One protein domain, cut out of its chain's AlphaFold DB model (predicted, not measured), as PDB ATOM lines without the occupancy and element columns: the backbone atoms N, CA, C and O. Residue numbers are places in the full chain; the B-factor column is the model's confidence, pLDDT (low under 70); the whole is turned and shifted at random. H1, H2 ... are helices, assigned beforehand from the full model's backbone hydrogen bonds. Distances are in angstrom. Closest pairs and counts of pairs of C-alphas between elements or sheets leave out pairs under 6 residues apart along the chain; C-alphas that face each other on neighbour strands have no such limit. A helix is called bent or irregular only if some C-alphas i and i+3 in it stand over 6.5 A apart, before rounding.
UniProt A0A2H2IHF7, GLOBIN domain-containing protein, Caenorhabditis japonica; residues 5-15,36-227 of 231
ATOM      1  N   LEU A   5      17.601  43.691  16.227       36.16
ATOM      2  CA  LEU A   5      16.483  43.196  17.030       36.16
ATOM      3  C   LEU A   5      15.757  44.286  17.849       36.16
ATOM      4  O   LEU A   5      14.553  44.193  18.053       36.16
ATOM      5  N   GLY A   6      16.454  45.338  18.290       31.17
ATOM      6  CA  GLY A   6      15.825  46.465  18.997       31.17
ATOM      7  C   GLY A   6      15.006  47.362  18.062       31.17
ATOM      8  O   GLY A   6      13.938  47.843  18.426       31.17
ATOM      9  N   ARG A   7      15.460  47.518  16.808       40.34
ATOM     10  CA  ARG A   7      14.692  48.205  15.752       40.34
ATOM     11  C   ARG A   7      13.512  47.357  15.261       40.34
ATOM     12  O   ARG A   7      12.498  47.906  14.850       40.34
ATOM     13  N   PHE A   8      13.633  46.032  15.345       42.03
ATOM     14  CA  PHE A   8      12.619  45.057  14.934       42.03
ATOM     15  C   PHE A   8      11.325  45.152  15.757       42.03
ATOM     16  O   PHE A   8      10.245  45.124  15.180       42.03
ATOM     17  N   LEU A   9      11.414  45.330  17.079       41.66
ATOM     18  CA  LEU A   9      10.227  45.431  17.946       41.66
ATOM     19  C   LEU A   9       9.636  46.839  17.990       41.66
ATOM     20  O   LEU A   9       8.420  46.990  17.902       41.66
ATOM     21  N   SER A  10      10.496  47.862  17.999       37.00
ATOM     22  CA  SER A  10      10.072  49.259  17.852       37.00
ATOM     23  C   SER A  10       9.302  49.472  16.539       37.00
ATOM     24  O   SER A  10       8.301  50.176  16.536       37.00
ATOM     25  N   SER A  11       9.671  48.790  15.446       36.97
ATOM     26  CA  SER A  11       8.939  48.852  14.172       36.97
ATOM     27  C   SER A  11       7.574  48.153  14.205       36.97
ATOM     28  O   SER A  11       6.661  48.614  13.524       36.97
ATOM     29  N   VAL A  12       7.405  47.063  14.965       41.62
ATOM     30  CA  VAL A  12       6.122  46.335  15.067       41.62
ATOM     31  C   VAL A  12       5.137  47.090  15.965       41.62
ATOM     32  O   VAL A  12       3.973  47.233  15.596       41.62
ATOM     33  N   ALA A  13       5.610  47.659  17.079       37.22
ATOM     34  CA  ALA A  13       4.799  48.494  17.965       37.22
ATOM     35  C   ALA A  13       4.469  49.873  17.349       37.22
ATOM     36  O   ALA A  13       3.338  50.347  17.454       37.22
ATOM     37  N   GLN A  14       5.405  50.501  16.618       34.94
ATOM     38  CA  GLN A  14       5.191  51.821  15.997       34.94
ATOM     39  C   GLN A  14       4.454  51.780  14.648       34.94
ATOM     40  O   GLN A  14       3.871  52.792  14.251       34.94
ATOM     41  N   SER A  15       4.404  50.634  13.950       37.12
ATOM     42  CA  SER A  15       3.636  50.508  12.690       37.12
ATOM     43  C   SER A  15       2.121  50.623  12.885       37.12
ATOM     44  O   SER A  15       1.394  50.841  11.919       37.12
ATOM     45  N   THR A  36     -24.840  43.082   4.033       93.81
ATOM     46  CA  THR A  36     -26.101  43.762   4.331       93.81
ATOM     47  C   THR A  36     -26.097  44.364   5.739       93.81
ATOM     48  O   THR A  36     -25.350  43.942   6.627       93.81
ATOM     49  N   PHE A  37     -26.996  45.321   5.980       94.12
ATOM     50  CA  PHE A  37     -27.168  45.927   7.300       94.12
ATOM     51  C   PHE A  37     -27.448  44.888   8.403       94.12
ATOM     52  O   PHE A  37     -26.852  44.963   9.477       94.12
ATOM     53  N   SER A  38     -28.295  43.883   8.137       95.12
ATOM     54  CA  SER A  38     -28.590  42.822   9.112       95.12
ATOM     55  C   SER A  38     -27.353  41.982   9.429       95.12
ATOM     56  O   SER A  38     -27.101  41.671  10.591       95.12
ATOM     57  N   GLN A  39     -26.516  41.694   8.430       95.38
ATOM     58  CA  GLN A  39     -25.259  40.970   8.620       95.38
ATOM     59  C   GLN A  39     -24.258  41.772   9.460       95.38
ATOM     60  O   GLN A  39     -23.669  41.216  10.390       95.38
ATOM     61  N   LYS A  40     -24.099  43.074   9.183       95.69
ATOM     62  CA  LYS A  40     -23.271  43.978   9.999       95.69
ATOM     63  C   LYS A  40     -23.784  44.043  11.440       95.69
ATOM     64  O   LYS A  40     -23.012  43.889  12.382       95.69
ATOM     65  N   GLN A  41     -25.098  44.167  11.628       96.62
ATOM     66  CA  GLN A  41     -25.712  44.153  12.955       96.62
ATOM     67  C   GLN A  41     -25.493  42.812  13.676       96.62
ATOM     68  O   GLN A  41     -25.169  42.801  14.865       96.62
ATOM     69  N   ALA A  42     -25.613  41.685  12.972       96.94
ATOM     70  CA  ALA A  42     -25.355  40.362  13.527       96.94
ATOM     71  C   ALA A  42     -23.903  40.219  14.013       96.94
ATOM     72  O   ALA A  42     -23.694  39.675  15.101       96.94
ATOM     73  N   LEU A  43     -22.915  40.745  13.272       96.88
ATOM     74  CA  LEU A  43     -21.516  40.815  13.721       96.88
ATOM     75  C   LEU A  43     -21.386  41.636  15.002       96.88
ATOM     76  O   LEU A  43     -20.888  41.124  16.000       96.88
ATOM     77  N   THR A  44     -21.886  42.871  15.012       97.38
ATOM     78  CA  THR A  44     -21.762  43.776  16.166       97.38
ATOM     79  C   THR A  44     -22.420  43.201  17.421       97.38
ATOM     80  O   THR A  44     -21.843  43.232  18.511       97.38
ATOM     81  N   LEU A  45     -23.617  42.625  17.290       97.75
ATOM     82  CA  LEU A  45     -24.347  42.040  18.416       97.75
ATOM     83  C   LEU A  45     -23.660  40.788  18.969       97.75
ATOM     84  O   LEU A  45     -23.544  40.646  20.188       97.75
ATOM     85  N   SER A  46     -23.206  39.888  18.097       98.12
ATOM     86  CA  SER A  46     -22.516  38.667  18.527       98.12
ATOM     87  C   SER A  46     -21.107  38.957  19.054       98.12
ATOM     88  O   SER A  46     -20.713  38.357  20.054       98.12
ATOM     89  N   TRP A  47     -20.391  39.940  18.493       98.25
ATOM     90  CA  TRP A  47     -19.129  40.435  19.047       98.25
ATOM     91  C   TRP A  47     -19.313  40.973  20.460       98.25
ATOM     92  O   TRP A  47     -18.567  40.588  21.351       98.25
ATOM     93  N   ARG A  48     -20.347  41.783  20.714       97.81
ATOM     94  CA  ARG A  48     -20.632  42.304  22.062       97.81
ATOM     95  C   ARG A  48     -20.794  41.191  23.105       97.81
ATOM     96  O   ARG A  48     -20.416  41.381  24.257       97.81
ATOM     97  N   LEU A  49     -21.342  40.043  22.707       97.81
ATOM     98  CA  LEU A  49     -21.489  38.868  23.570       97.81
ATOM     99  C   LEU A  49     -20.194  38.049  23.695       97.81
ATOM    100  O   LEU A  49     -19.944  37.471  24.749       97.81
ATOM    101  N   LEU A  50     -19.376  37.991  22.641       97.75
ATOM    102  CA  LEU A  50     -18.106  37.261  22.623       97.75
ATOM    103  C   LEU A  50     -16.976  38.034  23.325       97.75
ATOM    104  O   LEU A  50     -16.147  37.426  23.996       97.75
ATOM    105  N   LYS A  51     -16.958  39.369  23.218       97.81
ATOM    106  CA  LYS A  51     -15.891  40.277  23.678       97.81
ATOM    107  C   LYS A  51     -15.423  40.030  25.120       97.81
ATOM    108  O   LYS A  51     -14.210  39.966  25.315       97.81
ATOM    109  N   PRO A  52     -16.299  39.813  26.124       97.69
ATOM    110  CA  PRO A  52     -15.856  39.511  27.490       97.69
ATOM    111  C   PRO A  52     -14.985  38.249  27.598       97.69
ATOM    112  O   PRO A  52     -14.168  38.135  28.506       97.69
ATOM    113  N   GLN A  53     -15.139  37.312  26.660       96.75
ATOM    114  CA  GLN A  53     -14.401  36.051  26.586       96.75
ATOM    115  C   GLN A  53     -13.366  36.038  25.443       96.75
ATOM    116  O   GLN A  53     -12.667  35.040  25.253       96.75
ATOM    117  N   ALA A  54     -13.218  37.145  24.702       96.50
ATOM    118  CA  ALA A  54     -12.369  37.223  23.514       96.50
ATOM    119  C   ALA A  54     -10.907  36.895  23.824       96.50
ATOM    120  O   ALA A  54     -10.299  36.103  23.114       96.50
ATOM    121  N   ASN A  55     -10.359  37.404  24.931       97.12
ATOM    122  CA  ASN A  55      -8.972  37.114  25.301       97.12
ATOM    123  C   ASN A  55      -8.735  35.613  25.540       97.12
ATOM    124  O   ASN A  55      -7.689  35.082  25.176       97.12
ATOM    125  N   ALA A  56      -9.700  34.910  26.139       97.75
ATOM    126  CA  ALA A  56      -9.610  33.464  26.323       97.75
ATOM    127  C   ALA A  56      -9.739  32.716  24.986       97.75
ATOM    128  O   ALA A  56      -9.024  31.739  24.761       97.75
ATOM    129  N   CYS A  57     -10.609  33.191  24.089       98.00
ATOM    130  CA  CYS A  57     -10.755  32.658  22.736       98.00
ATOM    131  C   CYS A  57      -9.461  32.822  21.918       98.00
ATOM    132  O   CYS A  57      -8.917  31.831  21.434       98.00
ATOM    133  N   PHE A  58      -8.905  34.035  21.841       98.19
ATOM    134  CA  PHE A  58      -7.675  34.305  21.095       98.19
ATOM    135  C   PHE A  58      -6.453  33.624  21.696       98.19
ATOM    136  O   PHE A  58      -5.595  33.173  20.944       98.19
ATOM    137  N   ARG A  59      -6.390  33.450  23.022       98.31
ATOM    138  CA  ARG A  59      -5.336  32.630  23.629       98.31
ATOM    139  C   ARG A  59      -5.352  31.203  23.089       98.31
ATOM    140  O   ARG A  59      -4.301  30.696  22.721       98.31
ATOM    141  N   LYS A  60      -6.526  30.565  23.002       98.25
ATOM    142  CA  LYS A  60      -6.645  29.216  22.417       98.25
ATOM    143  C   LYS A  60      -6.199  29.207  20.955       98.25
ATOM    144  O   LYS A  60      -5.382  28.374  20.585       98.25
ATOM    145  N   ILE A  61      -6.649  30.190  20.170       98.56
ATOM    146  CA  ILE A  61      -6.262  30.338  18.760       98.56
ATOM    147  C   ILE A  61      -4.735  30.443  18.608       98.56
ATOM    148  O   ILE A  61      -4.153  29.698  17.825       98.56
ATOM    149  N   PHE A  62      -4.069  31.319  19.367       98.31
ATOM    150  CA  PHE A  62      -2.617  31.487  19.267       98.31
ATOM    151  C   PHE A  62      -1.840  30.269  19.770       98.31
ATOM    152  O   PHE A  62      -0.874  29.876  19.123       98.31
ATOM    153  N   LEU A  63      -2.271  29.628  20.860       98.12
ATOM    154  CA  LEU A  63      -1.632  28.400  21.345       98.12
ATOM    155  C   LEU A  63      -1.746  27.257  20.329       98.12
ATOM    156  O   LEU A  63      -0.786  26.527  20.098       98.12
ATOM    157  N   GLU A  64      -2.897  27.110  19.678       98.38
ATOM    158  CA  GLU A  64      -3.074  26.124  18.610       98.38
ATOM    159  C   GLU A  64      -2.254  26.463  17.370       98.38
ATOM    160  O   GLU A  64      -1.716  25.562  16.726       98.38
ATOM    161  N   LEU A  65      -2.098  27.751  17.061       98.12
ATOM    162  CA  LEU A  65      -1.228  28.194  15.982       98.12
ATOM    163  C   LEU A  65       0.246  27.890  16.286       98.12
ATOM    164  O   LEU A  65       0.962  27.446  15.391       98.12
ATOM    165  N   GLU A  66       0.703  28.061  17.530       97.25
ATOM    166  CA  GLU A  66       2.051  27.653  17.954       97.25
ATOM    167  C   GLU A  66       2.277  26.145  17.831       97.25
ATOM    168  O   GLU A  66       3.366  25.711  17.450       97.25
ATOM    169  N   ILE A  67       1.259  25.345  18.158       96.88
ATOM    170  CA  ILE A  67       1.309  23.886  18.013       96.88
ATOM    171  C   ILE A  67       1.379  23.508  16.530       96.88
ATOM    172  O   ILE A  67       2.187  22.664  16.147       96.88
ATOM    173  N   ALA A  68       0.556  24.140  15.691       96.31
ATOM    174  CA  ALA A  68       0.517  23.871  14.259       96.31
ATOM    175  C   ALA A  68       1.753  24.394  13.511       96.31
ATOM    176  O   ALA A  68       2.128  23.837  12.481       96.31
ATOM    177  N   SER A  69       2.387  25.458  14.010       94.75
ATOM    178  CA  SER A  69       3.546  26.094  13.392       94.75
ATOM    179  C   SER A  69       4.632  26.391  14.432       94.75
ATOM    180  O   SER A  69       4.599  27.429  15.102       94.75
ATOM    181  N   PRO A  70       5.682  25.548  14.512       92.56
ATOM    182  CA  PRO A  70       6.824  25.785  15.394       92.56
ATOM    183  C   PRO A  70       7.510  27.140  15.165       92.56
ATOM    184  O   PRO A  70       8.114  27.690  16.085       92.56
ATOM    185  N   LYS A  71       7.396  27.706  13.953       92.56
ATOM    186  CA  LYS A  71       7.895  29.049  13.621       92.56
ATOM    187  C   LYS A  71       7.206  30.122  14.466       92.56
ATOM    188  O   LYS A  71       7.879  30.998  15.001       92.56
ATOM    189  N   VAL A  72       5.884  30.031  14.628       94.94
ATOM    190  CA  VAL A  72       5.097  30.977  15.435       94.94
ATOM    191  C   VAL A  72       5.510  30.893  16.899       94.94
ATOM    192  O   VAL A  72       5.796  31.920  17.512       94.94
ATOM    193  N   LYS A  73       5.676  29.671  17.418       94.50
ATOM    194  CA  LYS A  73       6.187  29.449  18.776       94.50
ATOM    195  C   LYS A  73       7.551  30.104  18.996       94.50
ATOM    196  O   LYS A  73       7.783  30.761  20.006       94.50
ATOM    197  N   GLN A  74       8.468  29.952  18.040       93.25
ATOM    198  CA  GLN A  74       9.784  30.588  18.118       93.25
ATOM    199  C   GLN A  74       9.702  32.118  18.067       93.25
ATOM    200  O   GLN A  74      10.484  32.782  18.744       93.25
ATOM    201  N   ILE A  75       8.779  32.686  17.286       92.38
ATOM    202  CA  ILE A  75       8.571  34.138  17.206       92.38
ATOM    203  C   ILE A  75       8.112  34.688  18.555       92.38
ATOM    204  O   ILE A  75       8.758  35.597  19.074       92.38
ATOM    205  N   PHE A  76       7.072  34.111  19.161       93.31
ATOM    206  CA  PHE A  76       6.603  34.565  20.472       93.31
ATOM    207  C   PHE A  76       7.622  34.312  21.580       93.31
ATOM    208  O   PHE A  76       7.775  35.151  22.466       93.31
ATOM    209  N   TYR A  77       8.385  33.219  21.506       92.25
ATOM    210  CA  TYR A  77       9.488  32.979  22.433       92.25
ATOM    211  C   TYR A  77      10.579  34.053  22.323       92.25
ATOM    212  O   TYR A  77      10.997  34.613  23.335       92.25
ATOM    213  N   LYS A  78      11.011  34.399  21.102       90.00
ATOM    214  CA  LYS A  78      11.961  35.502  20.877       90.00
ATOM    215  C   LYS A  78      11.398  36.829  21.386       90.00
ATOM    216  O   LYS A  78      12.134  37.579  22.017       90.00
ATOM    217  N   ALA A  79      10.115  37.103  21.147       89.12
ATOM    218  CA  ALA A  79       9.464  38.310  21.645       89.12
ATOM    219  C   ALA A  79       9.481  38.367  23.179       89.12
ATOM    220  O   ALA A  79       9.889  39.382  23.731       89.12
ATOM    221  N   ALA A  80       9.142  37.269  23.863       89.00
ATOM    222  CA  ALA A  80       9.193  37.172  25.323       89.00
ATOM    223  C   ALA A  80      10.612  37.331  25.885       89.00
ATOM    224  O   ALA A  80      10.800  37.985  26.907       89.00
ATOM    225  N   LEU A  81      11.623  36.772  25.210       88.12
ATOM    226  CA  LEU A  81      13.015  36.972  25.608       88.12
ATOM    227  C   LEU A  81      13.417  38.440  25.530       88.12
ATOM    228  O   LEU A  81      14.045  38.936  26.455       88.12
ATOM    229  N   VAL A  82      13.080  39.134  24.442       86.06
ATOM    230  CA  VAL A  82      13.435  40.552  24.320       86.06
ATOM    231  C   VAL A  82      12.635  41.403  25.303       86.06
ATOM    232  O   VAL A  82      13.208  42.297  25.916       86.06
ATOM    233  N   ASP A  83      11.356  41.088  25.500       85.69
ATOM    234  CA  ASP A  83      10.483  41.747  26.472       85.69
ATOM    235  C   ASP A  83      11.036  41.668  27.902       85.69
ATOM    236  O   ASP A  83      11.062  42.669  28.606       85.69
ATOM    237  N   ALA A  84      11.609  40.525  28.296       85.69
ATOM    238  CA  ALA A  84      12.238  40.353  29.610       85.69
ATOM    239  C   ALA A  84      13.430  41.299  29.867       85.69
ATOM    240  O   ALA A  84      13.791  41.539  31.019       85.69
ATOM    241  N   PHE A  85      14.051  41.833  28.810       84.19
ATOM    242  CA  PHE A  85      15.119  42.838  28.895       84.19
ATOM    243  C   PHE A  85      14.658  44.235  28.470       84.19
ATOM    244  O   PHE A  85      15.456  45.179  28.480       84.19
ATOM    245  N   ASN A  86      13.395  44.373  28.079       80.94
ATOM    246  CA  ASN A  86      12.824  45.626  27.646       80.94
ATOM    247  C   ASN A  86      12.416  46.457  28.870       80.94
ATOM    248  O   ASN A  86      11.816  45.955  29.815       80.94
ATOM    249  N   LYS A  87      12.774  47.743  28.862       76.19
ATOM    250  CA  LYS A  87      12.400  48.696  29.923       76.19
ATOM    251  C   LYS A  87      11.183  49.540  29.551       76.19
ATOM    252  O   LYS A  87      10.730  50.331  30.369       76.19
ATOM    253  N   ASP A  88      10.717  49.405  28.314       78.69
ATOM    254  CA  ASP A  88       9.636  50.186  27.732       78.69
ATOM    255  C   ASP A  88       8.425  49.282  27.475       78.69
ATOM    256  O   ASP A  88       8.431  48.475  26.544       78.69
ATOM    257  N   GLU A  89       7.395  49.400  28.313       69.19
ATOM    258  CA  GLU A  89       6.189  48.568  28.237       69.19
ATOM    259  C   GLU A  89       5.438  48.721  26.900       69.19
ATOM    260  O   GLU A  89       4.771  47.781  26.461       69.19
ATOM    261  N   ASP A  90       5.605  49.851  26.201       68.69
ATOM    262  CA  ASP A  90       4.884  50.151  24.959       68.69
ATOM    263  C   ASP A  90       5.437  49.392  23.739       68.69
ATOM    264  O   ASP A  90       4.787  49.321  22.695       68.69
ATOM    265  N   ASN A  91       6.622  48.783  23.857       70.06
ATOM    266  CA  ASN A  91       7.312  48.091  22.761       70.06
ATOM    267  C   ASN A  91       7.304  46.553  22.892       70.06
ATOM    268  O   ASN A  91       8.132  45.860  22.293       70.06
ATOM    269  N   SER A  92       6.362  46.010  23.664       80.44
ATOM    270  CA  SER A  92       6.184  44.567  23.840       80.44
ATOM    271  C   SER A  92       5.390  43.924  22.694       80.44
ATOM    272  O   SER A  92       4.382  44.455  22.235       80.44
ATOM    273  N   ALA A  93       5.808  42.730  22.265       85.38
ATOM    274  CA  ALA A  93       5.121  41.922  21.247       85.38
ATOM    275  C   ALA A  93       4.910  40.467  21.707       85.38
ATOM    276  O   ALA A  93       4.925  39.525  20.913       85.38
ATOM    277  N   THR A  94       4.762  40.253  23.017       90.44
ATOM    278  CA  THR A  94       4.483  38.919  23.568       90.44
ATOM    279  C   THR A  94       3.098  38.418  23.151       90.44
ATOM    280  O   THR A  94       2.224  39.192  22.757       90.44
ATOM    281  N   MET A  95       2.855  37.110  23.279       93.94
ATOM    282  CA  MET A  95       1.541  36.523  22.989       93.94
ATOM    283  C   MET A  95       0.423  37.166  23.818       93.94
ATOM    284  O   MET A  95      -0.649  37.458  23.296       93.94
ATOM    285  N   GLU A  96       0.681  37.436  25.099       93.50
ATOM    286  CA  GLU A  96      -0.281  38.086  25.995       93.50
ATOM    287  C   GLU A  96      -0.647  39.500  25.530       93.50
ATOM    288  O   GLU A  96      -1.811  39.902  25.610       93.50
ATOM    289  N   VAL A  97       0.316  40.233  24.969       92.00
ATOM    290  CA  VAL A  97       0.059  41.527  24.330       92.00
ATOM    291  C   VAL A  97      -0.722  41.343  23.026       92.00
ATOM    292  O   VAL A  97      -1.756  41.987  22.851       92.00
ATOM    293  N   HIS A  98      -0.324  40.407  22.160       93.94
ATOM    294  CA  HIS A  98      -1.034  40.108  20.908       93.94
ATOM    295  C   HIS A  98      -2.495  39.689  21.126       93.94
ATOM    296  O   HIS A  98      -3.360  40.076  20.342       93.94
ATOM    297  N   ILE A  99      -2.811  38.965  22.203       96.25
ATOM    298  CA  ILE A  99      -4.191  38.612  22.572       96.25
ATOM    299  C   ILE A  99      -5.030  39.877  22.805       96.25
ATOM    300  O   ILE A  99      -6.120  40.012  22.246       96.25
ATOM    301  N   LYS A 100      -4.517  40.825  23.599       93.69
ATOM    302  CA  LYS A 100      -5.209  42.091  23.894       93.69
ATOM    303  C   LYS A 100      -5.325  42.968  22.648       93.69
ATOM    304  O   LYS A 100      -6.397  43.517  22.389       93.69
ATOM    305  N   LEU A 101      -4.247  43.061  21.867       93.31
ATOM    306  CA  LEU A 101      -4.221  43.800  20.606       93.31
ATOM    307  C   LEU A 101      -5.225  43.232  19.604       93.31
ATOM    308  O   LEU A 101      -5.923  44.006  18.968       93.31
ATOM    309  N   THR A 102      -5.367  41.908  19.514       95.62
ATOM    310  CA  THR A 102      -6.342  41.265  18.617       95.62
ATOM    311  C   THR A 102      -7.774  41.595  19.035       95.62
ATOM    312  O   THR A 102      -8.585  41.978  18.197       95.62
ATOM    313  N   THR A 103      -8.090  41.533  20.333       95.62
ATOM    314  CA  THR A 103      -9.412  41.947  20.834       95.62
ATOM    315  C   THR A 103      -9.709  43.410  20.511       95.62
ATOM    316  O   THR A 103     -10.800  43.716  20.032       95.62
ATOM    317  N   LYS A 104      -8.748  44.314  20.741       95.25
ATOM    318  CA  LYS A 104      -8.886  45.733  20.389       95.25
ATOM    319  C   LYS A 104      -9.047  45.922  18.880       95.25
ATOM    320  O   LYS A 104      -9.908  46.677  18.455       95.25
ATOM    321  N   PHE A 105      -8.259  45.208  18.086       95.75
ATOM    322  CA  PHE A 105      -8.299  45.273  16.634       95.75
ATOM    323  C   PHE A 105      -9.669  44.883  16.082       95.75
ATOM    324  O   PHE A 105     -10.196  45.615  15.257       95.75
ATOM    325  N   ILE A 106     -10.287  43.799  16.564       97.00
ATOM    326  CA  ILE A 106     -11.647  43.436  16.134       97.00
ATOM    327  C   ILE A 106     -12.664  44.517  16.531       97.00
ATOM    328  O   ILE A 106     -13.558  44.821  15.749       97.00
ATOM    329  N   ASP A 107     -12.514  45.138  17.701       94.75
ATOM    330  CA  ASP A 107     -13.373  46.248  18.134       94.75
ATOM    331  C   ASP A 107     -13.258  47.466  17.202       94.75
ATOM    332  O   ASP A 107     -14.263  47.958  16.687       94.75
ATOM    333  N   ASP A 108     -12.021  47.897  16.939       95.38
ATOM    334  CA  ASP A 108     -11.690  49.025  16.065       95.38
ATOM    335  C   ASP A 108     -12.017  48.725  14.590       95.38
ATOM    336  O   ASP A 108     -12.238  49.640  13.803       95.38
ATOM    337  N   LEU A 109     -12.026  47.453  14.188       95.06
ATOM    338  CA  LEU A 109     -12.376  47.028  12.836       95.06
ATOM    339  C   LEU A 109     -13.895  47.053  12.634       95.06
ATOM    340  O   LEU A 109     -14.381  47.566  11.626       95.06
ATOM    341  N   LEU A 110     -14.662  46.549  13.606       95.94
ATOM    342  CA  LEU A 110     -16.124  46.524  13.526       95.94
ATOM    343  C   LEU A 110     -16.751  47.926  13.570       95.94
ATOM    344  O   LEU A 110     -17.850  48.108  13.049       95.94
ATOM    345  N   SER A 111     -16.063  48.928  14.126       95.56
ATOM    346  CA  SER A 111     -16.506  50.329  14.050       95.56
ATOM    347  C   SER A 111     -16.348  50.950  12.655       95.56
ATOM    348  O   SER A 111     -16.945  51.989  12.390       95.56
ATOM    349  N   THR A 112     -15.610  50.296  11.750       95.44
ATOM    350  CA  THR A 112     -15.356  50.759  10.371       95.44
ATOM    351  C   THR A 112     -16.120  49.982   9.298       95.44
ATOM    352  O   THR A 112     -15.846  50.137   8.118       95.44
ATOM    353  N   LEU A 113     -17.110  49.157   9.663       93.25
ATOM    354  CA  LEU A 113     -17.863  48.334   8.697       93.25
ATOM    355  C   LEU A 113     -18.565  49.134   7.585       93.25
ATOM    356  O   LEU A 113     -18.911  48.562   6.548       93.25
ATOM    357  N   ASP A 114     -18.822  50.422   7.804       92.50
ATOM    358  CA  ASP A 114     -19.452  51.319   6.831       92.50
ATOM    359  C   ASP A 114     -18.443  52.129   5.996       92.50
ATOM    360  O   ASP A 114     -18.844  52.752   5.016       92.50
ATOM    361  N   ASP A 115     -17.147  52.058   6.317       94.06
ATOM    362  CA  ASP A 115     -16.053  52.620   5.520       94.06
ATOM    363  C   ASP A 115     -15.131  51.490   5.043       94.06
ATOM    364  O   ASP A 115     -14.194  51.075   5.725       94.06
ATOM    365  N   GLU A 116     -15.404  50.977   3.842       92.44
ATOM    366  CA  GLU A 116     -14.625  49.891   3.240       92.44
ATOM    367  C   GLU A 116     -13.136  50.238   3.095       92.44
ATOM    368  O   GLU A 116     -12.283  49.375   3.305       92.44
ATOM    369  N   ASN A 117     -12.809  51.492   2.777       93.25
ATOM    370  CA  ASN A 117     -11.421  51.896   2.587       93.25
ATOM    371  C   ASN A 117     -10.671  51.886   3.918       93.25
ATOM    372  O   ASN A 117      -9.553  51.375   3.986       93.25
ATOM    373  N   GLU A 118     -11.273  52.432   4.978       94.81
ATOM    374  CA  GLU A 118     -10.674  52.394   6.311       94.81
ATOM    375  C   GLU A 118     -10.568  50.955   6.833       94.81
ATOM    376  O   GLU A 118      -9.515  50.565   7.350       94.81
ATOM    377  N   PHE A 119     -11.615  50.151   6.633       94.44
ATOM    378  CA  PHE A 119     -11.663  48.743   7.017       94.44
ATOM    379  C   PHE A 119     -10.510  47.946   6.390       94.44
ATOM    380  O   PHE A 119      -9.707  47.335   7.102       94.44
ATOM    381  N   VAL A 120     -10.374  48.006   5.061       94.50
ATOM    382  CA  VAL A 120      -9.300  47.321   4.325       94.50
ATOM    383  C   VAL A 120      -7.937  47.867   4.739       94.50
ATOM    384  O   VAL A 120      -7.026  47.095   5.036       94.50
ATOM    385  N   LYS A 121      -7.787  49.195   4.842       92.94
ATOM    386  CA  LYS A 121      -6.524  49.836   5.232       92.94
ATOM    387  C   LYS A 121      -6.025  49.355   6.595       92.94
ATOM    388  O   LYS A 121      -4.827  49.106   6.738       92.94
ATOM    389  N   LYS A 122      -6.909  49.217   7.590       93.88
ATOM    390  CA  LYS A 122      -6.544  48.709   8.923       93.88
ATOM    391  C   LYS A 122      -6.006  47.281   8.840       93.88
ATOM    392  O   LYS A 122      -4.938  47.014   9.384       93.88
ATOM    393  N   ILE A 123      -6.709  46.381   8.148       95.69
ATOM    394  CA  ILE A 123      -6.296  44.974   8.040       95.69
ATOM    395  C   ILE A 123      -4.985  44.854   7.254       95.69
ATOM    396  O   ILE A 123      -4.024  44.245   7.726       95.69
ATOM    397  N   HIS A 124      -4.917  45.497   6.090       94.50
ATOM    398  CA  HIS A 124      -3.747  45.472   5.221       94.50
ATOM    399  C   HIS A 124      -2.504  46.030   5.931       94.50
ATOM    400  O   HIS A 124      -1.417  45.470   5.805       94.50
ATOM    401  N   GLY A 125      -2.658  47.091   6.732       92.50
ATOM    402  CA  GLY A 125      -1.572  47.651   7.537       92.50
ATOM    403  C   GLY A 125      -0.978  46.655   8.538       92.50
ATOM    404  O   GLY A 125       0.243  46.586   8.680       92.50
ATOM    405  N   ILE A 126      -1.813  45.828   9.181       94.75
ATOM    406  CA  ILE A 126      -1.335  44.757  10.069       94.75
ATOM    407  C   ILE A 126      -0.548  43.711   9.276       94.75
ATOM    408  O   ILE A 126       0.546  43.331   9.694       94.75
ATOM    409  N   GLY A 127      -1.067  43.279   8.124       94.69
ATOM    410  CA  GLY A 127      -0.374  42.350   7.230       94.69
ATOM    411  C   GLY A 127       1.014  42.856   6.832       94.69
ATOM    412  O   GLY A 127       2.015  42.161   7.031       94.69
ATOM    413  N   SER A 128       1.082  44.101   6.352       95.31
ATOM    414  CA  SER A 128       2.325  44.787   5.985       95.31
ATOM    415  C   SER A 128       3.317  44.849   7.150       95.31
ATOM    416  O   SER A 128       4.477  44.475   6.989       95.31
ATOM    417  N   ALA A 129       2.871  45.231   8.351       90.88
ATOM    418  CA  ALA A 129       3.742  45.329   9.526       90.88
ATOM    419  C   ALA A 129       4.402  43.987   9.896       90.88
ATOM    420  O   ALA A 129       5.547  43.951  10.347       90.88
ATOM    421  N   HIS A 130       3.717  42.866   9.659       93.31
ATOM    422  CA  HIS A 130       4.254  41.529   9.913       93.31
ATOM    423  C   HIS A 130       5.251  41.059   8.839       93.31
ATOM    424  O   HIS A 130       5.970  40.082   9.064       93.31
ATOM    425  N   ALA A 131       5.375  41.749   7.698       92.69
ATOM    426  CA  ALA A 131       6.326  41.398   6.637       92.69
ATOM    427  C   ALA A 131       7.789  41.444   7.096       92.69
ATOM    428  O   ALA A 131       8.633  40.715   6.565       92.69
ATOM    429  N   ILE A 132       8.090  42.233   8.130       87.94
ATOM    430  CA  ILE A 132       9.415  42.269   8.754       87.94
ATOM    431  C   ILE A 132       9.840  40.893   9.293       87.94
ATOM    432  O   ILE A 132      11.017  40.544   9.224       87.94
ATOM    433  N   LEU A 133       8.883  40.072   9.747       88.06
ATOM    434  CA  LEU A 133       9.133  38.741  10.308       88.06
ATOM    435  C   LEU A 133       9.544  37.714   9.241       88.06
ATOM    436  O   LEU A 133      10.090  36.655   9.572       88.06
ATOM    437  N   ALA A 134       9.297  38.003   7.960       90.06
ATOM    438  CA  ALA A 134       9.692  37.114   6.874       90.06
ATOM    439  C   ALA A 134      11.215  36.962   6.803       90.06
ATOM    440  O   ALA A 134      11.728  35.879   6.517       90.06
ATOM    441  N   LYS A 135      11.950  38.034   7.130       82.75
ATOM    442  CA  LYS A 135      13.408  38.013   7.245       82.75
ATOM    443  C   LYS A 135      13.795  37.612   8.674       82.75
ATOM    444  O   LYS A 135      13.451  38.285   9.637       82.75
ATOM    445  N   GLY A 136      14.525  36.507   8.828       78.62
ATOM    446  CA  GLY A 136      15.118  36.082  10.108       78.62
ATOM    447  C   GLY A 136      14.225  35.241  11.033       78.62
ATOM    448  O   GLY A 136      14.748  34.571  11.928       78.62
ATOM    449  N   SER A 137      12.909  35.213  10.806       86.06
ATOM    450  CA  SER A 137      11.983  34.310  11.514       86.06
ATOM    451  C   SER A 137      11.195  33.385  10.581       86.06
ATOM    452  O   SER A 137      10.382  32.596  11.055       86.06
ATOM    453  N   ASN A 138      11.459  33.447   9.270       87.19
ATOM    454  CA  ASN A 138      10.828  32.626   8.233       87.19
ATOM    455  C   ASN A 138       9.292  32.643   8.298       87.19
ATOM    456  O   ASN A 138       8.644  31.640   7.986       87.19
ATOM    457  N   PHE A 139       8.724  33.776   8.725       92.19
ATOM    458  CA  PHE A 139       7.289  33.996   8.680       92.19
ATOM    459  C   PHE A 139       6.841  34.061   7.218       92.19
ATOM    460  O   PHE A 139       7.476  34.712   6.387       92.19
ATOM    461  N   SER A 140       5.768  33.360   6.889       93.94
ATOM    462  CA  SER A 140       5.323  33.165   5.514       93.94
ATOM    463  C   SER A 140       3.799  33.093   5.451       93.94
ATOM    464  O   SER A 140       3.130  32.987   6.477       93.94
ATOM    465  N   SER A 141       3.254  33.212   4.240       93.44
ATOM    466  CA  SER A 141       1.813  33.357   4.011       93.44
ATOM    467  C   SER A 141       0.966  32.192   4.546       93.44
ATOM    468  O   SER A 141      -0.156  32.408   4.994       93.44
ATOM    469  N   ASP A 142       1.513  30.977   4.568       95.44
ATOM    470  CA  ASP A 142       0.884  29.774   5.132       95.44
ATOM    471  C   ASP A 142       0.491  29.938   6.608       95.44
ATOM    472  O   ASP A 142      -0.473  29.332   7.073       95.44
ATOM    473  N   ILE A 143       1.195  30.793   7.358       96.88
ATOM    474  CA  ILE A 143       0.859  31.071   8.759       96.88
ATOM    475  C   ILE A 143      -0.479  31.816   8.858       96.88
ATOM    476  O   ILE A 143      -1.255  31.536   9.773       96.88
ATOM    477  N   TRP A 144      -0.777  32.724   7.922       96.88
ATOM    478  CA  TRP A 144      -2.069  33.417   7.877       96.88
ATOM    479  C   TRP A 144      -3.204  32.458   7.541       96.88
ATOM    480  O   TRP A 144      -4.247  32.498   8.185       96.88
ATOM    481  N   GLU A 145      -2.992  31.549   6.593       95.69
ATOM    482  CA  GLU A 145      -3.984  30.529   6.234       95.69
ATOM    483  C   GLU A 145      -4.291  29.633   7.431       95.69
ATOM    484  O   GLU A 145      -5.453  29.452   7.799       95.69
ATOM    485  N   ARG A 146      -3.246  29.181   8.134       97.94
ATOM    486  CA  ARG A 146      -3.417  28.365   9.333       97.94
ATOM    487  C   ARG A 146      -4.104  29.116  10.473       97.94
ATOM    488  O   ARG A 146      -4.944  28.540  11.164       97.94
ATOM    489  N   LEU A 147      -3.778  30.396  10.667       98.19
ATOM    490  CA  LEU A 147      -4.492  31.262  11.608       98.19
ATOM    491  C   LEU A 147      -5.978  31.353  11.239       98.19
ATOM    492  O   LEU A 147      -6.823  31.259  12.125       98.19
ATOM    493  N   GLY A 148      -6.290  31.503   9.952       97.38
ATOM    494  CA  GLY A 148      -7.651  31.571   9.434       97.38
ATOM    495  C   GLY A 148      -8.471  30.323   9.722       97.38
ATOM    496  O   GLY A 148      -9.585  30.436  10.226       97.38
ATOM    497  N   GLU A 149      -7.908  29.143   9.470       97.31
ATOM    498  CA  GLU A 149      -8.549  27.857   9.768       97.31
ATOM    499  C   GLU A 149      -8.893  27.725  11.259       97.31
ATOM    500  O   GLU A 149     -10.043  27.462  11.618       97.31
ATOM    501  N   ILE A 150      -7.912  27.980  12.133       98.50
ATOM    502  CA  ILE A 150      -8.076  27.871  13.588       98.50
ATOM    503  C   ILE A 150      -9.068  28.924  14.097       98.50
ATOM    504  O   ILE A 150      -9.964  28.617  14.886       98.50
ATOM    505  N   ALA A 151      -8.952  30.174  13.641       98.25
ATOM    506  CA  ALA A 151      -9.875  31.240  14.013       98.25
ATOM    507  C   ALA A 151     -11.304  30.917  13.561       98.25
ATOM    508  O   ALA A 151     -12.247  31.113  14.328       98.25
ATOM    509  N   MET A 152     -11.471  30.375  12.353       96.81
ATOM    510  CA  MET A 152     -12.773  29.969  11.840       96.81
ATOM    511  C   MET A 152     -13.398  28.880  12.707       96.81
ATOM    512  O   MET A 152     -14.552  29.034  13.107       96.81
ATOM    513  N   GLU A 153     -12.647  27.838  13.065       96.62
ATOM    514  CA  GLU A 153     -13.118  26.778  13.960       96.62
ATOM    515  C   GLU A 153     -13.519  27.331  15.334       96.62
ATOM    516  O   GLU A 153     -14.629  27.085  15.816       96.62
ATOM    517  N   ARG A 154     -12.645  28.121  15.966       97.81
ATOM    518  CA  ARG A 154     -12.831  28.580  17.349       97.81
ATOM    519  C   ARG A 154     -13.903  29.649  17.493       97.81
ATOM    520  O   ARG A 154     -14.735  29.550  18.394       97.81
ATOM    521  N   VAL A 155     -13.913  30.648  16.615       97.62
ATOM    522  CA  VAL A 155     -14.898  31.736  16.668       97.62
ATOM    523  C   VAL A 155     -16.270  31.232  16.235       97.62
ATOM    524  O   VAL A 155     -17.258  31.499  16.917       97.62
ATOM    525  N   CYS A 156     -16.358  30.447  15.155       96.50
ATOM    526  CA  CYS A 156     -17.655  29.989  14.646       96.50
ATOM    527  C   CYS A 156     -18.279  28.860  15.473       96.50
ATOM    528  O   CYS A 156     -19.453  28.562  15.263       96.50
ATOM    529  N   SER A 157     -17.535  28.255  16.404       96.25
ATOM    530  CA  SER A 157     -18.067  27.299  17.387       96.25
ATOM    531  C   SER A 157     -18.452  27.958  18.716       96.25
ATOM    532  O   SER A 157     -19.024  27.303  19.586       96.25
ATOM    533  N   HIS A 158     -18.145  29.245  18.903       97.50
ATOM    534  CA  HIS A 158     -18.445  29.952  20.143       97.50
ATOM    535  C   HIS A 158     -19.952  30.207  20.280       97.50
ATOM    536  O   HIS A 158     -20.590  30.690  19.344       97.50
ATOM    537  N   GLU A 159     -20.520  29.974  21.467       96.44
ATOM    538  CA  GLU A 159     -21.967  30.109  21.722       96.44
ATOM    539  C   GLU A 159     -22.545  31.467  21.286       96.44
ATOM    540  O   GLU A 159     -23.591  31.538  20.650       96.44
ATOM    541  N   ALA A 160     -21.835  32.564  21.558       96.44
ATOM    542  CA  ALA A 160     -22.215  33.913  21.132       96.44
ATOM    543  C   ALA A 160     -22.422  34.055  19.609       96.44
ATOM    544  O   ALA A 160     -23.246  34.864  19.182       96.44
ATOM    545  N   VAL A 161     -21.691  33.276  18.809       96.94
ATOM    546  CA  VAL A 161     -21.709  33.291  17.338       96.94
ATOM    547  C   VAL A 161     -22.694  32.260  16.782       96.94
ATOM    548  O   VAL A 161     -23.348  32.515  15.768       96.94
ATOM    549  N   THR A 162     -22.848  31.117  17.453       96.06
ATOM    550  CA  THR A 162     -23.754  30.034  17.033       96.06
ATOM    551  C   THR A 162     -25.216  30.279  17.389       96.06
ATOM    552  O   THR A 162     -26.090  29.616  16.830       96.06
ATOM    553  N   LYS A 163     -25.509  31.277  18.236       94.00
ATOM    554  CA  LYS A 163     -26.879  31.707  18.580       94.00
ATOM    555  C   LYS A 163     -27.776  31.948  17.367       94.00
ATOM    556  O   LYS A 163     -28.972  31.681  17.443       94.00
ATOM    557  N   THR A 164     -27.231  32.462  16.264       94.75
ATOM    558  CA  THR A 164     -27.991  32.636  15.021       94.75
ATOM    559  C   THR A 164     -27.194  32.144  13.820       94.75
ATOM    560  O   THR A 164     -25.976  32.318  13.723       94.75
ATOM    561  N   ARG A 165     -27.904  31.556  12.848       94.06
ATOM    562  CA  ARG A 165     -27.297  31.117  11.581       94.06
ATOM    563  C   ARG A 165     -26.673  32.287  10.820       94.06
ATOM    564  O   ARG A 165     -25.645  32.113  10.173       94.06
ATOM    565  N   GLU A 166     -27.298  33.460  10.900       94.31
ATOM    566  CA  GLU A 166     -26.798  34.682  10.272       94.31
ATOM    567  C   GLU A 166     -25.466  35.119  10.884       94.31
ATOM    568  O   GLU A 166     -24.500  35.249  10.139       94.31
ATOM    569  N   ALA A 167     -25.358  35.224  12.215       95.88
ATOM    570  CA  ALA A 167     -24.099  35.579  12.875       95.88
ATOM    571  C   ALA A 167     -22.982  34.604  12.486       95.88
ATOM    572  O   ALA A 167     -21.924  35.023  12.025       95.88
ATOM    573  N   SER A 168     -23.244  33.298  12.563       95.06
ATOM    574  CA  SER A 168     -22.280  32.272  12.157       95.06
ATOM    575  C   SER A 168     -21.833  32.400  10.698       95.06
ATOM    576  O   SER A 168     -20.670  32.160  10.378       95.06
ATOM    577  N   ARG A 169     -22.736  32.737   9.772       94.31
ATOM    578  CA  ARG A 169     -22.385  32.929   8.357       94.31
ATOM    579  C   ARG A 169     -21.550  34.191   8.160       94.31
ATOM    580  O   ARG A 169     -20.559  34.159   7.427       94.31
ATOM    581  N   THR A 170     -21.929  35.282   8.814       95.38
ATOM    582  CA  THR A 170     -21.224  36.553   8.668       95.38
ATOM    583  C   THR A 170     -19.836  36.500   9.299       95.38
ATOM    584  O   THR A 170     -18.896  36.984   8.684       95.38
ATOM    585  N   TRP A 171     -19.652  35.827  10.441       97.69
ATOM    586  CA  TRP A 171     -18.323  35.613  11.031       97.69
ATOM    587  C   TRP A 171     -17.383  34.824  10.121       97.69
ATOM    588  O   TRP A 171     -16.232  35.219   9.967       97.69
ATOM    589  N   ARG A 172     -17.864  33.763   9.457       96.12
ATOM    590  CA  ARG A 172     -17.054  33.042   8.454       96.12
ATOM    591  C   ARG A 172     -16.608  33.962   7.323       96.12
ATOM    592  O   ARG A 172     -15.452  33.916   6.924       96.12
ATOM    593  N   THR A 173     -17.524  34.805   6.847       95.62
ATOM    594  CA  THR A 173     -17.241  35.779   5.784       95.62
ATOM    595  C   THR A 173     -16.205  36.802   6.254       95.62
ATOM    596  O   THR A 173     -15.204  37.002   5.579       95.62
ATOM    597  N   LEU A 174     -16.392  37.378   7.445       96.69
ATOM    598  CA  LEU A 174     -15.470  38.344   8.043       96.69
ATOM    599  C   LEU A 174     -14.067  37.762   8.237       96.69
ATOM    600  O   LEU A 174     -13.093  38.415   7.885       96.69
ATOM    601  N   ILE A 175     -13.957  36.549   8.787       97.19
ATOM    602  CA  ILE A 175     -12.661  35.890   9.006       97.19
ATOM    603  C   ILE A 175     -11.957  35.666   7.672       97.19
ATOM    604  O   ILE A 175     -10.768  35.938   7.565       97.19
ATOM    605  N   ALA A 176     -12.676  35.214   6.649       95.69
ATOM    606  CA  ALA A 176     -12.066  34.962   5.356       95.69
ATOM    607  C   ALA A 176     -11.563  36.262   4.691       95.69
ATOM    608  O   ALA A 176     -10.415  36.302   4.255       95.69
ATOM    609  N   ILE A 177     -12.349  37.348   4.738       95.25
ATOM    610  CA  ILE A 177     -11.911  38.692   4.304       95.25
ATOM    611  C   ILE A 177     -10.670  39.134   5.084       95.25
ATOM    612  O   ILE A 177      -9.688  39.579   4.502       95.25
ATOM    613  N   LEU A 178     -10.701  38.997   6.410       96.25
ATOM    614  CA  LEU A 178      -9.607  39.406   7.286       96.25
ATOM    615  C   LEU A 178      -8.303  38.688   6.925       96.25
ATOM    616  O   LEU A 178      -7.257  39.325   6.860       96.25
ATOM    617  N   ILE A 179      -8.351  37.383   6.663       96.56
ATOM    618  CA  ILE A 179      -7.160  36.600   6.312       96.56
ATOM    619  C   ILE A 179      -6.651  36.951   4.915       96.56
ATOM    620  O   ILE A 179      -5.439  37.095   4.734       96.56
ATOM    621  N   ASP A 180      -7.549  37.147   3.950       95.00
ATOM    622  CA  ASP A 180      -7.173  37.546   2.595       95.00
ATOM    623  C   ASP A 180      -6.496  38.923   2.573       95.00
ATOM    624  O   ASP A 180      -5.441  39.069   1.953       95.00
ATOM    625  N   GLU A 181      -7.029  39.907   3.302       95.62
ATOM    626  CA  GLU A 181      -6.452  41.254   3.383       95.62
ATOM    627  C   GLU A 181      -5.144  41.294   4.196       95.62
ATOM    628  O   GLU A 181      -4.199  41.993   3.818       95.62
ATOM    629  N   LEU A 182      -5.024  40.501   5.273       96.12
ATOM    630  CA  LEU A 182      -3.757  40.344   6.008       96.12
ATOM    631  C   LEU A 182      -2.666  39.771   5.101       96.12
ATOM    632  O   LEU A 182      -1.543  40.283   5.068       96.12
ATOM    633  N   ARG A 183      -2.994  38.721   4.340       95.94
ATOM    634  CA  ARG A 183      -2.076  38.130   3.365       95.94
ATOM    635  C   ARG A 183      -1.730  39.133   2.268       95.94
ATOM    636  O   ARG A 183      -0.553  39.283   1.942       95.94
ATOM    637  N   GLY A 184      -2.727  39.843   1.739       95.00
ATOM    638  CA  GLY A 184      -2.550  40.888   0.734       95.00
ATOM    639  C   GLY A 184      -1.542  41.947   1.179       95.00
ATOM    640  O   GLY A 184      -0.573  42.210   0.460       95.00
ATOM    641  N   GLY A 185      -1.699  42.463   2.402       94.56
ATOM    642  CA  GLY A 185      -0.769  43.430   2.981       94.56
ATOM    643  C   GLY A 185       0.632  42.888   3.194       94.56
ATOM    644  O   GLY A 185       1.616  43.504   2.777       94.56
ATOM    645  N   PHE A 186       0.725  41.686   3.757       94.94
ATOM    646  CA  PHE A 186       1.994  41.007   3.978       94.94
ATOM    647  C   PHE A 186       2.777  40.813   2.674       94.94
ATOM    648  O   PHE A 186       3.940  41.203   2.563       94.94
ATOM    649  N   GLU A 187       2.146  40.237   1.654       94.88
ATOM    650  CA  GLU A 187       2.809  39.987   0.381       94.88
ATOM    651  C   GLU A 187       3.091  41.270  -0.405       94.88
ATOM    652  O   GLU A 187       4.111  41.358  -1.096       94.88
ATOM    653  N   GLY A 188       2.194  42.258  -0.323       93.75
ATOM    654  CA  GLY A 188       2.383  43.579  -0.909       93.75
ATOM    655  C   GLY A 188       3.674  44.223  -0.411       93.75
ATOM    656  O   GLY A 188       4.508  44.631  -1.222       93.75
ATOM    657  N   GLU A 189       3.889  44.205   0.904       93.31
ATOM    658  CA  GLU A 189       5.096  44.738   1.540       93.31
ATOM    659  C   GLU A 189       6.356  43.948   1.147       93.31
ATOM    660  O   GLU A 189       7.383  44.519   0.778       93.31
ATOM    661  N   LEU A 190       6.284  42.611   1.112       90.12
ATOM    662  CA  LEU A 190       7.410  41.791   0.647       90.12
ATOM    663  C   LEU A 190       7.799  42.090  -0.804       90.12
ATOM    664  O   LEU A 190       8.988  42.083  -1.140       90.12
ATOM    665  N   ARG A 191       6.818  42.349  -1.675       90.62
ATOM    666  CA  ARG A 191       7.065  42.739  -3.068       90.62
ATOM    667  C   ARG A 191       7.721  44.117  -3.154       90.62
ATOM    668  O   ARG A 191       8.628  44.280  -3.969       90.62
ATOM    669  N   GLN A 192       7.318  45.076  -2.321       85.81
ATOM    670  CA  GLN A 192       7.945  46.401  -2.263       85.81
ATOM    671  C   GLN A 192       9.399  46.315  -1.787       85.81
ATOM    672  O   GLN A 192      10.291  46.780  -2.492       85.81
ATOM    673  N   HIS A 193       9.670  45.604  -0.689       80.62
ATOM    674  CA  HIS A 193      11.032  45.404  -0.183       80.62
ATOM    675  C   HIS A 193      11.979  44.735  -1.189       80.62
ATOM    676  O   HIS A 193      13.173  45.034  -1.204       80.62
ATOM    677  N   ARG A 194      11.474  43.822  -2.029       76.50
ATOM    678  CA  ARG A 194      12.270  43.221  -3.111       76.50
ATOM    679  C   ARG A 194      12.601  44.240  -4.199       76.50
ATOM    680  O   ARG A 194      13.746  44.294  -4.626       76.50
ATOM    681  N   LYS A 195      11.625  45.055  -4.615       72.44
ATOM    682  CA  LYS A 195      11.820  46.090  -5.643       72.44
ATOM    683  C   LYS A 195      12.823  47.151  -5.197       72.44
ATOM    684  O   LYS A 195      13.744  47.429  -5.952       72.44
ATOM    685  N   SER A 196      12.697  47.670  -3.975       67.94
ATOM    686  CA  SER A 196      13.647  48.655  -3.438       67.94
ATOM    687  C   SER A 196      15.061  48.082  -3.361       67.94
ATOM    688  O   SER A 196      15.991  48.699  -3.853       67.94
ATOM    689  N   SER A 197      15.213  46.840  -2.886       60.19
ATOM    690  CA  SER A 197      16.525  46.184  -2.836       60.19
ATOM    691  C   SER A 197      17.161  45.971  -4.217       60.19
ATOM    692  O   SER A 197      18.384  45.905  -4.301       60.19
ATOM    693  N   SER A 198      16.363  45.817  -5.277       59.16
ATOM    694  CA  SER A 198      16.859  45.697  -6.652       59.16
ATOM    695  C   SER A 198      17.203  47.056  -7.264       59.16
ATOM    696  O   SER A 198      18.193  47.148  -7.980       59.16
ATOM    697  N   THR A 199      16.440  48.112  -6.962       57.69
ATOM    698  CA  THR A 199      16.784  49.488  -7.357       57.69
ATOM    699  C   THR A 199      18.059  49.957  -6.661       57.69
ATOM    700  O   THR A 199      18.938  50.475  -7.338       57.69
ATOM    701  N   ASP A 200      18.225  49.667  -5.366       51.47
ATOM    702  CA  ASP A 200      19.440  49.996  -4.609       51.47
ATOM    703  C   ASP A 200      20.681  49.301  -5.201       51.47
ATOM    704  O   ASP A 200      21.753  49.890  -5.273       51.47
ATOM    705  N   GLN A 201      20.550  48.060  -5.690       51.38
ATOM    706  CA  GLN A 201      21.645  47.361  -6.381       51.38
ATOM    707  C   GLN A 201      21.992  47.998  -7.735       51.38
ATOM    708  O   GLN A 201      23.157  48.001  -8.120       51.38
ATOM    709  N   ILE A 202      21.006  48.550  -8.447       53.94
ATOM    710  CA  ILE A 202      21.219  49.242  -9.726       53.94
ATOM    711  C   ILE A 202      21.809  50.640  -9.498       53.94
ATOM    712  O   ILE A 202      22.646  51.069 -10.282       53.94
ATOM    713  N   GLU A 203      21.407  51.351  -8.444       51.38
ATOM    714  CA  GLU A 203      21.970  52.660  -8.093       51.38
ATOM    715  C   GLU A 203      23.402  52.537  -7.563       51.38
ATOM    716  O   GLU A 203      24.264  53.289  -8.001       51.38
ATOM    717  N   VAL A 204      23.706  51.536  -6.730       52.06
ATOM    718  CA  VAL A 204      25.089  51.249  -6.303       52.06
ATOM    719  C   VAL A 204      25.968  50.842  -7.492       52.06
ATOM    720  O   VAL A 204      27.095  51.311  -7.592       52.06
ATOM    721  N   ALA A 205      25.446  50.052  -8.437       50.78
ATOM    722  CA  ALA A 205      26.168  49.692  -9.662       50.78
ATOM    723  C   ALA A 205      26.353  50.864 -10.649       50.78
ATOM    724  O   ALA A 205      27.210  50.785 -11.519       50.78
ATOM    725  N   LYS A 206      25.560  51.937 -10.530       48.44
ATOM    726  CA  LYS A 206      25.705  53.172 -11.322       48.44
ATOM    727  C   LYS A 206      26.594  54.223 -10.658       48.44
ATOM    728  O   LYS A 206      27.010  55.153 -11.328       48.44
ATOM    729  N   ILE A 207      26.839  54.116  -9.351       48.44
ATOM    730  CA  ILE A 207      27.744  55.015  -8.616       48.44
ATOM    731  C   ILE A 207      29.202  54.542  -8.736       48.44
ATOM    732  O   ILE A 207      30.114  55.354  -8.629       48.44
ATOM    733  N   ASP A 208      29.428  53.256  -9.016       49.19
ATOM    734  CA  ASP A 208      30.749  52.682  -9.308       49.19
ATOM    735  C   ASP A 208      31.090  52.828 -10.807       49.19
ATOM    736  O   ASP A 208      31.482  51.868 -11.470       49.19
ATOM    737  N   ASP A 209      30.852  54.031 -11.355       55.88
ATOM    738  CA  ASP A 209      31.104  54.382 -12.755       55.88
ATOM    739  C   ASP A 209      32.523  53.935 -13.140       55.88
ATOM    740  O   ASP A 209      33.532  54.422 -12.613       55.88
ATOM    741  N   GLU A 210      32.583  52.981 -14.073       57.72
ATOM    742  CA  GLU A 210      33.781  52.285 -14.559       57.72
ATOM    743  C   GLU A 210      34.934  53.236 -14.916       57.72
ATOM    744  O   GLU A 210      36.099  52.843 -14.892       57.72
ATOM    745  N   GLU A 211      34.625  54.496 -15.217       60.06
ATOM    746  CA  GLU A 211      35.569  55.542 -15.585       60.06
ATOM    747  C   GLU A 211      36.480  55.968 -14.416       60.06
ATOM    748  O   GLU A 211      37.689  56.124 -14.612       60.06
ATOM    749  N   GLU A 212      35.964  56.065 -13.181       64.69
ATOM    750  CA  GLU A 212      36.776  56.426 -12.005       64.69
ATOM    751  C   GLU A 212      37.670  55.256 -11.565       64.69
ATOM    752  O   GLU A 212      38.847  55.440 -11.228       64.69
ATOM    753  N   LEU A 213      37.139  54.030 -11.621       65.81
ATOM    754  CA  LEU A 213      37.900  52.816 -11.332       65.81
ATOM    755  C   LEU A 213      39.004  52.596 -12.379       65.81
ATOM    756  O   LEU A 213      40.147  52.291 -12.024       65.81
ATOM    757  N   HIS A 214      38.700  52.808 -13.661       66.75
ATOM    758  CA  HIS A 214      39.667  52.689 -14.750       66.75
ATOM    759  C   HIS A 214      40.760  53.769 -14.669       66.75
ATOM    760  O   HIS A 214      41.940  53.458 -14.854       66.75
ATOM    761  N   ALA A 215      40.411  55.007 -14.304       74.12
ATOM    762  CA  ALA A 215      41.383  56.076 -14.070       74.12
ATOM    763  C   ALA A 215      42.326  55.758 -12.892       74.12
ATOM    764  O   ALA A 215      43.544  55.908 -13.016       74.12
ATOM    765  N   LYS A 216      41.800  55.235 -11.773       74.50
ATOM    766  CA  LYS A 216      42.624  54.815 -10.622       74.50
ATOM    767  C   LYS A 216      43.563  53.656 -10.964       74.50
ATOM    768  O   LYS A 216      44.718  53.661 -10.537       74.50
ATOM    769  N   LEU A 217      43.106  52.689 -11.763       73.06
ATOM    770  CA  LEU A 217      43.942  51.576 -12.227       73.06
ATOM    771  C   LEU A 217      45.047  52.035 -13.194       73.06
ATOM    772  O   LEU A 217      46.169  51.528 -13.123       73.06
ATOM    773  N   GLN A 218      44.773  53.015 -14.062       74.00
ATOM    774  CA  GLN A 218      45.800  53.615 -14.921       74.00
ATOM    775  C   GLN A 218      46.856  54.378 -14.115       74.00
ATOM    776  O   GLN A 218      48.048  54.220 -14.387       74.00
ATOM    777  N   GLN A 219      46.438  55.140 -13.103       77.38
ATOM    778  CA  GLN A 219      47.347  55.877 -12.225       77.38
ATOM    779  C   GLN A 219      48.299  54.926 -11.481       77.38
ATOM    780  O   GLN A 219      49.516  55.082 -11.553       77.38
ATOM    781  N   LEU A 220      47.762  53.857 -10.883       73.88
ATOM    782  CA  LEU A 220      48.554  52.827 -10.197       73.88
ATOM    783  C   LEU A 220      49.590  52.156 -11.115       73.88
ATOM    784  O   LEU A 220      50.693  51.828 -10.676       73.88
ATOM    785  N   ARG A 221      49.265  51.961 -12.399       71.00
ATOM    786  CA  ARG A 221      50.194  51.383 -13.383       71.00
ATOM    787  C   ARG A 221      51.351  52.329 -13.720       71.00
ATOM    788  O   ARG A 221      52.471  51.863 -13.928       71.00
ATOM    789  N   MET A 222      51.090  53.632 -13.791       70.62
ATOM    790  CA  MET A 222      52.125  54.645 -14.024       70.62
ATOM    791  C   MET A 222      53.074  54.751 -12.825       70.62
ATOM    792  O   MET A 222      54.292  54.733 -13.010       70.62
ATOM    793  N   ASP A 223      52.524  54.758 -11.609       71.69
ATOM    794  CA  ASP A 223      53.299  54.856 -10.368       71.69
ATOM    795  C   ASP A 223      54.191  53.616 -10.156       71.69
ATOM    796  O   ASP A 223      55.356  53.729  -9.761       71.69
ATOM    797  N   TYR A 224      53.692  52.421 -10.497       66.69
ATOM    798  CA  TYR A 224      54.478  51.183 -10.452       66.69
ATOM    799  C   TYR A 224      55.677  51.217 -11.415       66.69
ATOM    800  O   TYR A 224      56.798  50.894 -11.021       66.69
ATOM    801  N   ASN A 225      55.465  51.678 -12.652       61.16
ATOM    802  CA  ASN A 225      56.524  51.790 -13.661       61.16
ATOM    803  C   ASN A 225      57.580  52.856 -13.321       61.16
ATOM    804  O   ASN A 225      58.722  52.737 -13.761       61.16
ATOM    805  N   GLN A 226      57.224  53.892 -12.554       61.94
ATOM    806  CA  GLN A 226      58.188  54.883 -12.060       61.94
ATOM    807  C   GLN A 226      59.008  54.370 -10.872       61.94
ATOM    808  O   GLN A 226      60.174  54.731 -10.733       61.94
ATOM    809  N   THR A 227      58.411  53.534 -10.022       63.16
ATOM    810  CA  THR A 227      59.053  53.054  -8.788       63.16
ATOM    811  C   THR A 227      60.045  51.917  -9.053       63.16
ATOM    812  O   THR A 227      61.031  51.778  -8.332       63.16
TER     813      THR A 227
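AT A GLANCE: This is residues 5 to 15 and 36 to 227 of the 231 residues of the protein "GLOBIN domain-containing protein" of Caenorhabditis japonica (UniProt A0A2H2IHF7). A compact head of helices sits at one end of a long arm: H8, the longest helix, runs along the head beside H6 and crosses H5, and its residues 194 to 207, then H9, stick out. In the head H2 folds into an L, H2a crossing H8 near residues 166 to 171 and H2b packing on H4 and H6. The printed part has 203 residues with nine named helices, H1 to H9 in chain order, no named strand: all helix. It is loose, with a radius of gyration of the C-alphas of 24.0 A, and spans 93 by 40 by 29 A; without the free arm the body spans 46 by 32 by 28 A.

HOW THE PARTS SIT: H1, residues 5 to 14, touches H5, residues 116 to 137, at a shallow tilt of 7 degrees, opposite ways; the closest C-alphas, of Val 12 and Ala 129, are 6.1 A apart. H2, residues 37 to 68, was assigned as one helix by its hydrogen bonds but is bent, with C-alphas 52 and 55 at 7.6 A; its arms H2a, residues 37 to 52, and H2b, residues 55 to 68, stand about perpendicular at 89 degrees. H2a is irregular, with C-alphas 49 and 52 at 6.9 A, and H5 only just so, with C-alphas 133 and 136 at 6.6 A. H2b and H3, residues 70 to 83, touch only at the corner, closest at the C-alphas of Glu 66 and Lys 73, 4.6 A. H4, residues 95 to 110, touches H2b at a steep tilt of 61 degrees, closest at the C-alphas of Asn 55 and Ile 99, 5.7 A. H6, residues 141 to 156, touches H2b, closest at the C-alphas of Ile 61 and Ile 150, 6.0 A. H7, residues 159 to 162, touches H2a, closest at the C-alphas of Ser 46 and Ala 160, 5.4 A. H8, residues 165 to 207, touches H5 with its residues 178 to 190 alone, at a steep tilt of 56 degrees, closest at the C-alphas of Gly 127 and Leu 182, 4.1 A. H9, residues 210 to 227, touches no helix. Every O i to N i+4 pair is within hydrogen-bond range in H1, H2b, H3, H4, H6, H8 and H9; in H2a 11 of 12 are, in H5 13 of 18, and H7 is too short for one.

IN THESE COORDINATES: H1 begins at C-alpha 5, (16.483, 43.196, 17.030). H5 is 31.9 A long. H8 is 63.3 A long and begins at C-alpha 165, (-27.297, 31.117, 11.581). H9, 25.9 A long, ends at C-alpha 227, (59.053, 53.054, -8.788).

THE WHOLE: Residues 16 to 35 are not printed, and C-alphas 15 and 36 are 31.6 A apart across the cut. The link H3 to H4, 11 residues, is long. Mean pLDDT of the printed part is 85.3; residues 5 to 15, 89 to 90, 196 to 214 and 224 to 227 are under 70.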